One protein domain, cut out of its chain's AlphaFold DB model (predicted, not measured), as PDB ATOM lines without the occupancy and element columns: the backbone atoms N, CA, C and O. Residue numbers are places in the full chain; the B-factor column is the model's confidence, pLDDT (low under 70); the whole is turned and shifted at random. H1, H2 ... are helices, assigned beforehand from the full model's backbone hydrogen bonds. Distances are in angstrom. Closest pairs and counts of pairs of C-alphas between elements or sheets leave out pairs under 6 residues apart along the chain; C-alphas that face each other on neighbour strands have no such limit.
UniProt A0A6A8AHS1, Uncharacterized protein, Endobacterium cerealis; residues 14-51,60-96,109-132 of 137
ATOM      1  N   ALA A  14     -22.441  -5.628  25.693       73.69
ATOM      2  CA  ALA A  14     -21.569  -5.451  24.538       73.69
ATOM      3  C   ALA A  14     -20.421  -6.475  24.496       73.69
ATOM      4  O   ALA A  14     -20.103  -6.970  23.411       73.69
ATOM      5  N   ALA A  15     -19.845  -6.832  25.650       80.31
ATOM      6  CA  ALA A  15     -18.746  -7.796  25.736       80.31
ATOM      7  C   ALA A  15     -19.172  -9.214  25.319       80.31
ATOM      8  O   ALA A  15     -18.408  -9.938  24.675       80.31
ATOM      9  N   PHE A  16     -20.413  -9.605  25.626       83.75
ATOM     10  CA  PHE A  16     -20.932 -10.949  25.357       83.75
ATOM     11  C   PHE A  16     -21.612 -11.089  23.996       83.75
ATOM     12  O   PHE A  16     -21.741 -12.206  23.490       83.75
ATOM     13  N   LYS A  17     -22.006  -9.978  23.365       86.06
ATOM     14  CA  LYS A  17     -22.650  -9.965  22.044       86.06
ATOM     15  C   LYS A  17     -21.944 -10.832  20.985       86.06
ATOM     16  O   LYS A  17     -22.647 -11.531  20.258       86.06
ATOM     17  N   PRO A  18     -20.598 -10.878  20.887       88.25
ATOM     18  CA  PRO A  18     -19.907 -11.740  19.922       88.25
ATOM     19  C   PRO A  18     -20.082 -13.251  20.159       88.25
ATOM     20  O   PRO A  18     -19.755 -14.050  19.281       88.25
ATOM     21  N   LEU A  19     -20.549 -13.665  21.341       85.62
ATOM     22  CA  LEU A  19     -20.778 -15.070  21.689       85.62
ATOM     23  C   LEU A  19     -22.163 -15.570  21.265       85.62
ATOM     24  O   LEU A  19     -22.346 -16.786  21.132       85.62
ATOM     25  N   LEU A  20     -23.102 -14.643  21.064       86.00
ATOM     26  CA  LEU A  20     -24.497 -14.900  20.733       86.00
ATOM     27  C   LEU A  20     -24.698 -14.951  19.216       86.00
ATOM     28  O   LEU A  20     -24.134 -14.161  18.459       86.00
ATOM     29  N   ILE A  21     -25.528 -15.888  18.765       85.31
ATOM     30  CA  ILE A  21     -25.904 -16.041  17.359       85.31
ATOM     31  C   ILE A  21     -27.280 -15.413  17.145       85.31
ATOM     32  O   ILE A  21     -28.288 -15.945  17.613       85.31
ATOM     33  N   GLU A  22     -27.330 -14.304  16.405       82.12
ATOM     34  CA  GLU A  22     -28.574 -13.603  16.080       82.12
ATOM     35  C   GLU A  22     -28.768 -13.418  14.560       82.12
ATOM     36  O   GLU A  22     -27.877 -12.899  13.882       82.12
ATOM     37  N   PRO A  23     -29.938 -13.796  14.000       83.44
ATOM     38  CA  PRO A  23     -31.020 -14.528  14.661       83.44
ATOM     39  C   PRO A  23     -30.665 -16.014  14.843       83.44
ATOM     40  O   PRO A  23     -30.059 -16.619  13.957       83.44
ATOM     41  N   ALA A  24     -31.104 -16.621  15.948       81.94
ATOM     42  CA  ALA A  24     -30.992 -18.065  16.154       81.94
ATOM     43  C   ALA A  24     -31.930 -18.813  15.191       81.94
ATOM     44  O   ALA A  24     -33.153 -18.649  15.249       81.94
ATOM     45  N   LYS A  25     -31.370 -19.635  14.298       85.31
ATOM     46  CA  LYS A  25     -32.126 -20.347  13.251       85.31
ATOM     47  C   LYS A  25     -32.209 -21.850  13.497       85.31
ATOM     48  O   LYS A  25     -33.110 -22.494  12.967       85.31
ATOM     49  N   THR A  26     -31.304 -22.403  14.298       84.56
ATOM     50  CA  THR A  26     -31.165 -23.847  14.535       84.56
ATOM     51  C   THR A  26     -31.246 -24.203  16.022       84.56
ATOM     52  O   THR A  26     -31.131 -23.331  16.885       84.56
ATOM     53  N   LEU A  27     -31.436 -25.491  16.339       79.19
ATOM     54  CA  LEU A  27     -31.336 -25.997  17.717       79.19
ATOM     55  C   LEU A  27     -29.926 -25.779  18.286       79.19
ATOM     56  O   LEU A  27     -29.783 -25.410  19.445       79.19
ATOM     57  N   THR A  28     -28.902 -25.881  17.439       81.94
ATOM     58  CA  THR A  28     -27.512 -25.550  17.768       81.94
ATOM     59  C   THR A  28     -27.366 -24.099  18.233       81.94
ATOM     60  O   THR A  28     -26.765 -23.848  19.277       81.94
ATOM     61  N   ASP A  29     -27.958 -23.147  17.502       82.88
ATOM     62  CA  ASP A  29     -27.911 -21.720  17.859       82.88
ATOM     63  C   ASP A  29     -28.649 -21.456  19.174       82.88
ATOM     64  O   ASP A  29     -28.167 -20.714  20.029       82.88
ATOM     65  N   ARG A  30     -29.815 -22.090  19.357       80.06
ATOM     66  CA  ARG A  30     -30.615 -21.969  20.584       80.06
ATOM     67  C   ARG A  30     -29.880 -22.538  21.789       80.06
ATOM     68  O   ARG A  30     -29.860 -21.889  22.831       80.06
ATOM     69  N   CYS A  31     -29.247 -23.699  21.630       82.19
ATOM     70  CA  CYS A  31     -28.453 -24.311  22.680       82.19
ATOM     71  C   CYS A  31     -27.294 -23.397  23.089       82.19
ATOM     72  O   CYS A  31     -27.163 -23.051  24.262       82.19
ATOM     73  N   ARG A  32     -26.507 -22.930  22.109       83.00
ATOM     74  CA  ARG A  32     -25.365 -22.037  22.345       83.00
ATOM     75  C   ARG A  32     -25.783 -20.736  23.033       83.00
ATOM     76  O   ARG A  32     -25.173 -20.352  24.025       83.00
ATOM     77  N   ASN A  33     -26.829 -20.074  22.547       85.38
ATOM     78  CA  ASN A  33     -27.305 -18.834  23.160       85.38
ATOM     79  C   ASN A  33     -27.825 -19.076  24.582       85.38
ATOM     80  O   ASN A  33     -27.561 -18.277  25.477       85.38
ATOM     81  N   GLY A  34     -28.527 -20.191  24.804       79.25
ATOM     82  CA  GLY A  34     -29.069 -20.549  26.109       79.25
ATOM     83  C   GLY A  34     -27.988 -20.785  27.168       79.25
ATOM     84  O   GLY A  34     -28.111 -20.269  28.278       79.25
ATOM     85  N   ILE A  35     -26.907 -21.502  26.835       79.56
ATOM     86  CA  ILE A  35     -25.803 -21.743  27.783       79.56
ATOM     87  C   ILE A  35     -25.022 -20.462  28.109       79.56
ATOM     88  O   ILE A  35     -24.636 -20.256  29.260       79.56
ATOM     89  N   VAL A  36     -24.829 -19.577  27.122       83.75
ATOM     90  CA  VAL A  36     -24.131 -18.296  27.303       83.75
ATOM     91  C   VAL A  36     -24.965 -17.382  28.196       83.75
ATOM     92  O   VAL A  36     -24.463 -16.904  29.211       83.75
ATOM     93  N   ALA A  37     -26.256 -17.218  27.890       80.94
ATOM     94  CA  ALA A  37     -27.174 -16.425  28.705       80.94
ATOM     95  C   ALA A  37     -27.243 -16.938  30.151       80.94
ATOM     96  O   ALA A  37     -27.188 -16.154  31.097       80.94
ATOM     97  N   HIS A  38     -27.284 -18.262  30.331       77.00
ATOM     98  CA  HIS A  38     -27.273 -18.870  31.655       77.00
ATOM     99  C   HIS A  38     -25.994 -18.548  32.443       77.00
ATOM    100  O   HIS A  38     -26.061 -18.202  33.625       77.00
ATOM    101  N   ARG A  39     -24.818 -18.641  31.807       78.62
ATOM    102  CA  ARG A  39     -23.550 -18.360  32.492       78.62
ATOM    103  C   ARG A  39     -23.399 -16.884  32.843       78.62
ATOM    104  O   ARG A  39     -22.894 -16.615  33.931       78.62
ATOM    105  N   ILE A  40     -23.854 -15.969  31.983       78.81
ATOM    106  CA  ILE A  40     -23.892 -14.523  32.267       78.81
ATOM    107  C   ILE A  40     -24.773 -14.259  33.491       78.81
ATOM    108  O   ILE A  40     -24.325 -13.643  34.454       78.81
ATOM    109  N   GLU A  41     -25.988 -14.814  33.515       75.44
ATOM    110  CA  GLU A  41     -26.899 -14.675  34.655       75.44
ATOM    111  C   GLU A  41     -26.259 -15.188  35.956       75.44
ATOM    112  O   GLU A  41     -26.363 -14.550  37.004       75.44
ATOM    113  N   LYS A  42     -25.568 -16.334  35.905       72.25
ATOM    114  CA  LYS A  42     -24.853 -16.891  37.064       72.25
ATOM    115  C   LYS A  42     -23.669 -16.033  37.495       72.25
ATOM    116  O   LYS A  42     -23.503 -15.829  38.693       72.25
ATOM    117  N   TRP A  43     -22.880 -15.545  36.540       72.38
ATOM    118  CA  TRP A  43     -21.742 -14.652  36.764       72.38
ATOM    119  C   TRP A  43     -22.194 -13.386  37.504       72.38
ATOM    120  O   TRP A  43     -21.732 -13.106  38.608       72.38
ATOM    121  N   HIS A  44     -23.213 -12.702  36.985       72.00
ATOM    122  CA  HIS A  44     -23.730 -11.478  37.600       72.00
ATOM    123  C   HIS A  44     -24.434 -11.717  38.944       72.00
ATOM    124  O   HIS A  44     -24.326 -10.885  39.844       72.00
ATOM    125  N   LYS A  45     -25.116 -12.856  39.133       63.88
ATOM    126  CA  LYS A  45     -25.764 -13.187  40.417       63.88
ATOM    127  C   LYS A  45     -24.790 -13.603  41.518       63.88
ATOM    128  O   LYS A  45     -25.035 -13.267  42.673       63.88
ATOM    129  N   ARG A  46     -23.750 -14.375  41.196       59.53
ATOM    130  CA  ARG A  46     -22.808 -14.920  42.185       59.53
ATOM    131  C   ARG A  46     -21.706 -13.917  42.515       59.53
ATOM    132  O   ARG A  46     -21.487 -13.622  43.686       59.53
ATOM    133  N   ASP A  47     -21.081 -13.357  41.485       53.19
ATOM    134  CA  ASP A  47     -19.778 -12.704  41.619       53.19
ATOM    135  C   ASP A  47     -19.909 -11.169  41.747       53.19
ATOM    136  O   ASP A  47     -19.125 -10.540  42.451       53.19
ATOM    137  N   HIS A  48     -20.984 -10.566  41.213       44.62
ATOM    138  CA  HIS A  48     -21.251  -9.121  41.350       44.62
ATOM    139  C   HIS A  48     -22.091  -8.725  42.576       44.62
ATOM    140  O   HIS A  48     -21.973  -7.600  43.063       44.62
ATOM    141  N   LEU A  49     -22.943  -9.619  43.090       43.34
ATOM    142  CA  LEU A  49     -23.818  -9.338  44.240       43.34
ATOM    143  C   LEU A  49     -23.217  -9.770  45.588       43.34
ATOM    144  O   LEU A  49     -23.879  -9.636  46.617       43.34
ATOM    145  N   GLY A  50     -21.980 -10.285  45.599       43.69
ATOM    146  CA  GLY A  50     -21.301 -10.728  46.820       43.69
ATOM    147  C   GLY A  50     -22.045 -11.850  47.548       43.69
ATOM    148  O   GLY A  50     -21.975 -11.942  48.776       43.69
ATOM    149  N   VAL A  51     -22.801 -12.674  46.814       42.78
ATOM    150  CA  VAL A  51     -23.529 -13.797  47.408       42.78
ATOM    151  C   VAL A  51     -22.486 -14.812  47.882       42.78
ATOM    152  O   VAL A  51     -21.647 -15.221  47.079       42.78
ATOM    153  N   VAL A  60     -23.253 -32.443  47.037       44.72
ATOM    154  CA  VAL A  60     -23.179 -32.462  45.565       44.72
ATOM    155  C   VAL A  60     -24.556 -32.200  44.942       44.72
ATOM    156  O   VAL A  60     -24.659 -31.482  43.957       44.72
ATOM    157  N   GLU A  61     -25.633 -32.683  45.563       38.84
ATOM    158  CA  GLU A  61     -27.015 -32.412  45.151       38.84
ATOM    159  C   GLU A  61     -27.433 -30.944  45.290       38.84
ATOM    160  O   GLU A  61     -28.191 -30.452  44.458       38.84
ATOM    161  N   LYS A  62     -26.966 -30.232  46.321       40.38
ATOM    162  CA  LYS A  62     -27.213 -28.796  46.493       40.38
ATOM    163  C   LYS A  62     -26.383 -27.981  45.505       40.38
ATOM    164  O   LYS A  62     -26.938 -27.093  44.878       40.38
ATOM    165  N   ILE A  63     -25.127 -28.362  45.266       47.00
ATOM    166  CA  ILE A  63     -24.282 -27.776  44.212       47.00
ATOM    167  C   ILE A  63     -24.939 -27.974  42.835       47.00
ATOM    168  O   ILE A  63     -25.089 -27.024  42.073       47.00
ATOM    169  N   MET A  64     -25.435 -29.178  42.542       45.97
ATOM    170  CA  MET A  64     -26.168 -29.478  41.308       45.97
ATOM    171  C   MET A  64     -27.503 -28.726  41.198       45.97
ATOM    172  O   MET A  64     -27.900 -28.329  40.103       45.97
ATOM    173  N   ARG A  65     -28.202 -28.500  42.316       45.78
ATOM    174  CA  ARG A  65     -29.449 -27.720  42.361       45.78
ATOM    175  C   ARG A  65     -29.184 -26.218  42.195       45.78
ATOM    176  O   ARG A  65     -29.937 -25.535  41.502       45.78
ATOM    177  N   ASP A  66     -28.082 -25.722  42.744       47.34
ATOM    178  CA  ASP A  66     -27.612 -24.348  42.569       47.34
ATOM    179  C   ASP A  66     -27.043 -24.119  41.164       47.34
ATOM    180  O   ASP A  66     -27.090 -22.997  40.664       47.34
ATOM    181  N   MET A  67     -26.634 -25.173  40.454       51.78
ATOM    182  CA  MET A  67     -26.325 -25.155  39.018       51.78
ATOM    183  C   MET A  67     -27.568 -25.083  38.100       51.78
ATOM    184  O   MET A  67     -27.441 -25.147  36.884       51.78
ATOM    185  N   ALA A  68     -28.752 -24.806  38.665       54.53
ATOM    186  CA  ALA A  68     -30.009 -24.466  37.985       54.53
ATOM    187  C   ALA A  68     -30.666 -25.605  37.169       54.53
ATOM    188  O   ALA A  68     -30.610 -25.603  35.937       54.53
ATOM    189  N   PRO A  69     -31.418 -26.510  37.824       54.28
ATOM    190  CA  PRO A  69     -32.157 -27.583  37.158       54.28
ATOM    191  C   PRO A  69     -33.231 -27.069  36.190       54.28
ATOM    192  O   PRO A  69     -33.508 -27.723  35.196       54.28
ATOM    193  N   GLU A  70     -33.805 -25.881  36.410       52.62
ATOM    194  CA  GLU A  70     -34.763 -25.303  35.457       52.62
ATOM    195  C   GLU A  70     -34.095 -24.775  34.184       52.62
ATOM    196  O   GLU A  70     -34.687 -24.830  33.111       52.62
ATOM    197  N   ALA A  71     -32.876 -24.235  34.282       54.19
ATOM    198  CA  ALA A  71     -32.142 -23.772  33.109       54.19
ATOM    199  C   ALA A  71     -31.605 -24.968  32.318       54.19
ATOM    200  O   ALA A  71     -31.767 -24.995  31.105       54.19
ATOM    201  N   ILE A  72     -31.063 -25.976  33.008       56.38
ATOM    202  CA  ILE A  72     -30.642 -27.250  32.412       56.38
ATOM    203  C   ILE A  72     -31.833 -27.966  31.769       56.38
ATOM    204  O   ILE A  72     -31.746 -28.316  30.601       56.38
ATOM    205  N   GLY A  73     -32.974 -28.070  32.457       58.38
ATOM    206  CA  GLY A  73     -34.195 -28.656  31.897       58.38
ATOM    207  C   GLY A  73     -34.687 -27.907  30.658       58.38
ATOM    208  O   GLY A  73     -34.948 -28.520  29.633       58.38
ATOM    209  N   ARG A  74     -34.688 -26.565  30.677       62.16
ATOM    210  CA  ARG A  74     -34.997 -25.760  29.479       62.16
ATOM    211  C   ARG A  74     -33.984 -25.954  28.346       62.16
ATOM    212  O   ARG A  74     -34.338 -25.761  27.188       62.16
ATOM    213  N   LEU A  75     -32.725 -26.267  28.642       63.69
ATOM    214  CA  LEU A  75     -31.683 -26.513  27.637       63.69
ATOM    215  C   LEU A  75     -31.807 -27.920  27.037       63.69
ATOM    216  O   LEU A  75     -31.689 -28.071  25.822       63.69
ATOM    217  N   GLU A  76     -32.133 -28.916  27.856       63.72
ATOM    218  CA  GLU A  76     -32.490 -30.270  27.421       63.72
ATOM    219  C   GLU A  76     -33.768 -30.256  26.564       63.72
ATOM    220  O   GLU A  76     -33.773 -30.815  25.468       63.72
ATOM    221  N   ASP A  77     -34.797 -29.506  26.972       65.12
ATOM    222  CA  ASP A  77     -36.031 -29.294  26.195       65.12
ATOM    223  C   ASP A  77     -35.776 -28.563  24.860       65.12
ATOM    224  O   ASP A  77     -36.542 -28.697  23.905       65.12
ATOM    225  N   ASN A  78     -34.681 -27.799  24.769       62.50
ATOM    226  CA  ASN A  78     -34.220 -27.145  23.543       62.50
ATOM    227  C   ASN A  78     -33.305 -28.038  22.679       62.50
ATOM    228  O   ASN A  78     -32.784 -27.563  21.668       62.50
ATOM    229  N   GLY A  79     -33.118 -29.313  23.039       65.12
ATOM    230  CA  GLY A  79     -32.342 -30.285  22.264       65.12
ATOM    231  C   GLY A  79     -30.823 -30.143  22.395       65.12
ATOM    232  O   GLY A  79     -30.097 -30.575  21.497       65.12
ATOM    233  N   CYS A  80     -30.332 -29.525  23.475       76.75
ATOM    234  CA  CYS A  80     -28.897 -29.470  23.745       76.75
ATOM    235  C   CYS A  80     -28.306 -30.873  23.945       76.75
ATOM    236  O   CYS A  80     -28.841 -31.666  24.720       76.75
ATOM    237  N   ASP A  81     -27.151 -31.147  23.333       81.38
ATOM    238  CA  ASP A  81     -26.353 -32.329  23.678       81.38
ATOM    239  C   ASP A  81     -25.832 -32.173  25.122       81.38
ATOM    240  O   ASP A  81     -25.131 -31.195  25.427       81.38
ATOM    241  N   PRO A  82     -26.122 -33.128  26.028       75.00
ATOM    242  CA  PRO A  82     -25.665 -33.051  27.410       75.00
ATOM    243  C   PRO A  82     -24.142 -32.930  27.536       75.00
ATOM    244  O   PRO A  82     -23.650 -32.230  28.415       75.00
ATOM    245  N   ARG A  83     -23.359 -33.559  26.652       75.62
ATOM    246  CA  ARG A  83     -21.887 -33.478  26.674       75.62
ATOM    247  C   ARG A  83     -21.403 -32.068  26.369       75.62
ATOM    248  O   ARG A  83     -20.426 -31.627  26.968       75.62
ATOM    249  N   TYR A  84     -22.085 -31.365  25.468       80.50
ATOM    250  CA  TYR A  84     -21.782 -29.969  25.167       80.50
ATOM    251  C   TYR A  84     -22.092 -29.073  26.369       80.50
ATOM    252  O   TYR A  84     -21.243 -28.289  26.797       80.50
ATOM    253  N   LEU A  85     -23.277 -29.256  26.960       75.38
ATOM    254  CA  LEU A  85     -23.728 -28.533  28.147       75.38
ATOM    255  C   LEU A  85     -22.762 -28.711  29.328       75.38
ATOM    256  O   LEU A  85     -22.252 -27.732  29.874       75.38
ATOM    257  N   TRP A  86     -22.469 -29.959  29.696       74.31
ATOM    258  CA  TRP A  86     -21.587 -30.277  30.818       74.31
ATOM    259  C   TRP A  86     -20.137 -29.877  30.549       74.31
ATOM    260  O   TRP A  86     -19.462 -29.399  31.460       74.31
ATOM    261  N   GLY A  87     -19.667 -30.000  29.304       75.19
ATOM    262  CA  GLY A  87     -18.342 -29.528  28.902       75.19
ATOM    263  C   GLY A  87     -18.186 -28.018  29.084       75.19
ATOM    264  O   GLY A  87     -17.172 -27.560  29.614       75.19
ATOM    265  N   PHE A  88     -19.204 -27.240  28.709       80.38
ATOM    266  CA  PHE A  88     -19.184 -25.786  28.860       80.38
ATOM    267  C   PHE A  88     -19.260 -25.362  30.322       80.38
ATOM    268  O   PHE A  88     -18.466 -24.531  30.764       80.38
ATOM    269  N   ILE A  89     -20.172 -25.955  31.094       73.81
ATOM    270  CA  ILE A  89     -20.294 -25.634  32.516       73.81
ATOM    271  C   ILE A  89     -19.005 -26.002  33.257       73.81
ATOM    272  O   ILE A  89     -18.452 -25.162  33.957       73.81
ATOM    273  N   GLY A  90     -18.466 -27.205  33.039       70.12
ATOM    274  CA  GLY A  90     -17.215 -27.636  33.670       70.12
ATOM    275  C   GLY A  90     -16.032 -26.729  33.327       70.12
ATOM    276  O   GLY A  90     -15.249 -26.378  34.204       70.12
ATOM    277  N   CYS A  91     -15.933 -26.285  32.072       74.62
ATOM    278  CA  CYS A  91     -14.883 -25.365  31.639       74.62
ATOM    279  C   CYS A  91     -15.014 -23.962  32.259       74.62
ATOM    280  O   CYS A  91     -14.007 -23.301  32.486       74.62
ATOM    281  N   THR A  92     -16.235 -23.506  32.555       72.06
ATOM    282  CA  THR A  92     -16.507 -22.129  33.010       72.06
ATOM    283  C   THR A  92     -16.746 -21.987  34.520       72.06
ATOM    284  O   THR A  92     -16.987 -20.862  34.969       72.06
ATOM    285  N   ALA A  93     -16.706 -23.080  35.297       60.91
ATOM    286  CA  ALA A  93     -17.121 -23.119  36.710       60.91
ATOM    287  C   ALA A  93     -16.023 -23.471  37.744       60.91
ATOM    288  O   ALA A  93     -16.324 -23.475  38.936       60.91
ATOM    289  N   LEU A  94     -14.784 -23.791  37.348       52.16
ATOM    290  CA  LEU A  94     -13.758 -24.296  38.280       52.16
ATOM    291  C   LEU A  94     -13.052 -23.192  39.095       52.16
ATOM    292  O   LEU A  94     -12.081 -22.594  38.631       52.16
ATOM    293  N   ASP A  95     -13.504 -23.027  40.342       46.44
ATOM    294  CA  ASP A  95     -12.740 -22.517  41.491       46.44
ATOM    295  C   ASP A  95     -12.176 -23.728  42.286       46.44
ATOM    296  O   ASP A  95     -12.886 -24.314  43.105       46.44
ATOM    297  N   ASP A  96     -10.927 -24.159  42.038       37.03
ATOM    298  CA  ASP A  96     -10.267 -25.257  42.787       37.03
ATOM    299  C   ASP A  96      -9.299 -24.705  43.864       37.03
ATOM    300  O   ASP A  96      -8.339 -24.003  43.530       37.03
ATOM    301  N   VAL A 109     -10.633 -20.163  36.535       45.91
ATOM    302  CA  VAL A 109     -11.357 -19.165  35.766       45.91
ATOM    303  C   VAL A 109     -11.828 -18.099  36.745       45.91
ATOM    304  O   VAL A 109     -12.966 -18.126  37.200       45.91
ATOM    305  N   THR A 110     -10.941 -17.170  37.086       51.09
ATOM    306  CA  THR A 110     -11.323 -15.908  37.725       51.09
ATOM    307  C   THR A 110     -11.341 -14.842  36.639       51.09
ATOM    308  O   THR A 110     -10.285 -14.451  36.145       51.09
ATOM    309  N   ALA A 111     -12.538 -14.455  36.207       63.56
ATOM    310  CA  ALA A 111     -12.743 -13.202  35.494       63.56
ATOM    311  C   ALA A 111     -12.985 -12.122  36.546       63.56
ATOM    312  O   ALA A 111     -13.728 -12.377  37.480       63.56
ATOM    313  N   ASP A 112     -12.400 -10.942  36.414       66.75
ATOM    314  CA  ASP A 112     -12.749  -9.776  37.232       66.75
ATOM    315  C   ASP A 112     -13.663  -8.813  36.454       66.75
ATOM    316  O   ASP A 112     -14.298  -7.934  37.043       66.75
ATOM    317  N   THR A 113     -13.761  -8.989  35.129       73.12
ATOM    318  CA  THR A 113     -14.582  -8.164  34.232       73.12
ATOM    319  C   THR A 113     -15.444  -8.991  33.279       73.12
ATOM    320  O   THR A 113     -15.209 -10.183  33.043       73.12
ATOM    321  N   ASP A 114     -16.444  -8.339  32.683       78.25
ATOM    322  CA  ASP A 114     -17.302  -8.957  31.672       78.25
ATOM    323  C   ASP A 114     -16.515  -9.350  30.407       78.25
ATOM    324  O   ASP A 114     -16.779 -10.401  29.821       78.25
ATOM    325  N   GLU A 115     -15.492  -8.584  30.006       79.75
ATOM    326  CA  GLU A 115     -14.618  -8.926  28.874       79.75
ATOM    327  C   GLU A 115     -13.789 -10.181  29.138       79.75
ATOM    328  O   GLU A 115     -13.673 -11.045  28.264       79.75
ATOM    329  N   GLU A 116     -13.224 -10.306  30.337       75.44
ATOM    330  CA  GLU A 116     -12.460 -11.490  30.725       75.44
ATOM    331  C   GLU A 116     -13.360 -12.725  30.737       75.44
ATOM    332  O   GLU A 116     -13.015 -13.762  30.159       75.44
ATOM    333  N   MET A 117     -14.566 -12.590  31.294       79.19
ATOM    334  CA  MET A 117     -15.547 -13.665  31.288       79.19
ATOM    335  C   MET A 117     -15.980 -14.025  29.858       79.19
ATOM    336  O   MET A 117     -16.128 -15.206  29.535       79.19
ATOM    337  N   ALA A 118     -16.128 -13.044  28.964       82.94
ATOM    338  CA  ALA A 118     -16.448 -13.293  27.561       82.94
ATOM    339  C   ALA A 118     -15.330 -14.069  26.842       82.94
ATOM    340  O   ALA A 118     -15.615 -15.007  26.088       82.94
ATOM    341  N   VAL A 119     -14.060 -13.737  27.105       82.50
ATOM    342  CA  VAL A 119     -12.897 -14.473  26.578       82.50
ATOM    343  C   VAL A 119     -12.909 -15.920  27.064       82.50
ATOM    344  O   VAL A 119     -12.777 -16.836  26.252       82.50
ATOM    345  N   ILE A 120     -13.145 -16.139  28.357       79.62
ATOM    346  CA  ILE A 120     -13.269 -17.472  28.958       79.62
ATOM    347  C   ILE A 120     -14.363 -18.286  28.262       79.62
ATOM    348  O   ILE A 120     -14.112 -19.403  27.800       79.62
ATOM    349  N   MET A 121     -15.574 -17.731  28.154       84.19
ATOM    350  CA  MET A 121     -16.693 -18.420  27.509       84.19
ATOM    351  C   MET A 121     -16.359 -18.763  26.055       84.19
ATOM    352  O   MET A 121     -16.634 -19.882  25.614       84.19
ATOM    353  N   LYS A 122     -15.715 -17.843  25.326       86.12
ATOM    354  CA  LYS A 122     -15.251 -18.085  23.957       86.12
ATOM    355  C   LYS A 122     -14.269 -19.254  23.893       86.12
ATOM    356  O   LYS A 122     -14.455 -20.155  23.080       86.12
ATOM    357  N   THR A 123     -13.246 -19.258  24.745       83.81
ATOM    358  CA  THR A 123     -12.238 -20.325  24.795       83.81
ATOM    359  C   THR A 123     -12.872 -21.679  25.095       83.81
ATOM    360  O   THR A 123     -12.513 -22.670  24.461       83.81
ATOM    361  N   CYS A 124     -13.844 -21.731  26.006       83.94
ATOM    362  CA  CYS A 124     -14.574 -22.956  26.311       83.94
ATOM    363  C   CYS A 124     -15.410 -23.443  25.120       83.94
ATOM    364  O   CYS A 124     -15.332 -24.617  24.765       83.94
ATOM    365  N   ILE A 125     -16.155 -22.549  24.459       87.06
ATOM    366  CA  ILE A 125     -16.933 -22.879  23.255       87.06
ATOM    367  C   ILE A 125     -16.023 -23.441  22.155       87.06
ATOM    368  O   ILE A 125     -16.311 -24.508  21.609       87.06
ATOM    369  N   ASP A 126     -14.916 -22.757  21.858       84.19
ATOM    370  CA  ASP A 126     -13.963 -23.181  20.830       84.19
ATOM    371  C   ASP A 126     -13.305 -24.520  21.201       84.19
ATOM    372  O   ASP A 126     -13.142 -25.394  20.352       84.19
ATOM    373  N   GLY A 127     -12.948 -24.711  22.475       81.50
ATOM    374  CA  GLY A 127     -12.342 -25.945  22.974       81.50
ATOM    375  C   GLY A 127     -13.257 -27.160  22.823       81.50
ATOM    376  O   GLY A 127     -12.814 -28.214  22.369       81.50
ATOM    377  N   ILE A 128     -14.543 -27.004  23.140       79.88
ATOM    378  CA  ILE A 128     -15.550 -28.064  23.003       79.88
ATOM    379  C   ILE A 128     -15.815 -28.376  21.524       79.88
ATOM    380  O   ILE A 128     -15.877 -29.547  21.143       79.88
ATOM    381  N   ALA A 129     -15.900 -27.346  20.678       81.56
ATOM    382  CA  ALA A 129     -16.055 -27.518  19.236       81.56
ATOM    383  C   ALA A 129     -14.855 -28.259  18.616       81.56
ATOM    384  O   ALA A 129     -15.040 -29.194  17.839       81.56
ATOM    385  N   ASN A 130     -13.627 -27.908  19.014       79.56
ATOM    386  CA  ASN A 130     -12.402 -28.588  18.574       79.56
ATOM    387  C   ASN A 130     -12.319 -30.047  19.054       79.56
ATOM    388  O   ASN A 130     -11.678 -30.868  18.402       79.56
ATOM    389  N   ALA A 131     -12.984 -30.386  20.163       78.50
ATOM    390  CA  ALA A 131     -13.136 -31.761  20.634       78.50
ATOM    391  C   ALA A 131     -14.206 -32.559  19.856       78.50
ATOM    392  O   ALA A 131     -14.441 -33.728  20.159       78.50
ATOM    393  N   GLY A 132     -14.856 -31.948  18.860       80.38
ATOM    394  CA  GLY A 132     -15.866 -32.591  18.019       80.38
ATOM    395  C   GLY A 132     -17.227 -32.760  18.697       80.38
ATOM    396  O   GLY A 132     -18.037 -33.568  18.245       80.38
TER     397      GLY A 132
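This is residues 14 to 51, 60 to 96 and 109 to 132 of the 137 residues of an uncharacterized protein of Endobacterium cerealis (UniProt A0A6A8AHS1). The long helix H1 makes a loose triangle of side-by-side helices with H4 and H5, while H3 packs on H1 and runs nearly antiparallel to it. Residues 60 to 65 of H2 stick out from this body. The printed part has 99 residues and is all helix, with five named helices in the order H1 to H5 and no named strand. It is compact, with a radius of gyration of the C-alphas of 13.1 A, and its rounded outline spans 36 by 32 by 24 A.

Residues 14 to 26 hold no named element. H1, residues 27 to 46, begins at C-alpha 27 (-31.336, -25.997, 17.717) and is 28.2 A long. H2 is residues 60 to 66, H3 residues 69 to 77, and H4 residues 82 to 92. H5, residues 114 to 130, is 24.1 A long and ends at C-alpha 130 (-12.402, -28.588, 18.574).

H1, H4 and H5 form a bundle, a group of helices side by side. H1, with residues 35 to 39 alone, only just touches H4, with 3 pairs of C-alphas within 8 A; the closest are Ile 35 and Leu 85, 7.1 A. H4 and H5 touch at a steep tilt of 39 degrees, opposite ways; their closest C-alphas are Cys 91 and Cys 124, 5.9 A. H1 and H5 are close but not clearly touching, with closest C-alphas Val 36 and Met 121 at 7.4 A. With residues 31 to 38 alone, H1 touches H3 at a shallow tilt of 10 degrees, opposite ways; Cys 31 and Leu 75 have the closest C-alphas, 6.3 A. H2 and H3 meet only through their link; H1 and H2 are apart. In H1, H2, H3, H4 and H5 every O i to N i+4 pair is within hydrogen-bond range.

The two farthest C-alphas, of Lys 25 and Asp 96, are 37.1 A apart. Residues 52 to 59 and 97 to 108 are not printed, with C-alpha gaps of 18.8 A and 9.4 A. The links H2 to H3 and H3 to H4 are tight. Mean pLDDT of the printed part is 70.4; residues 45 to 51, 60 to 79, 93 to 96 and 109 to 112 are under 70.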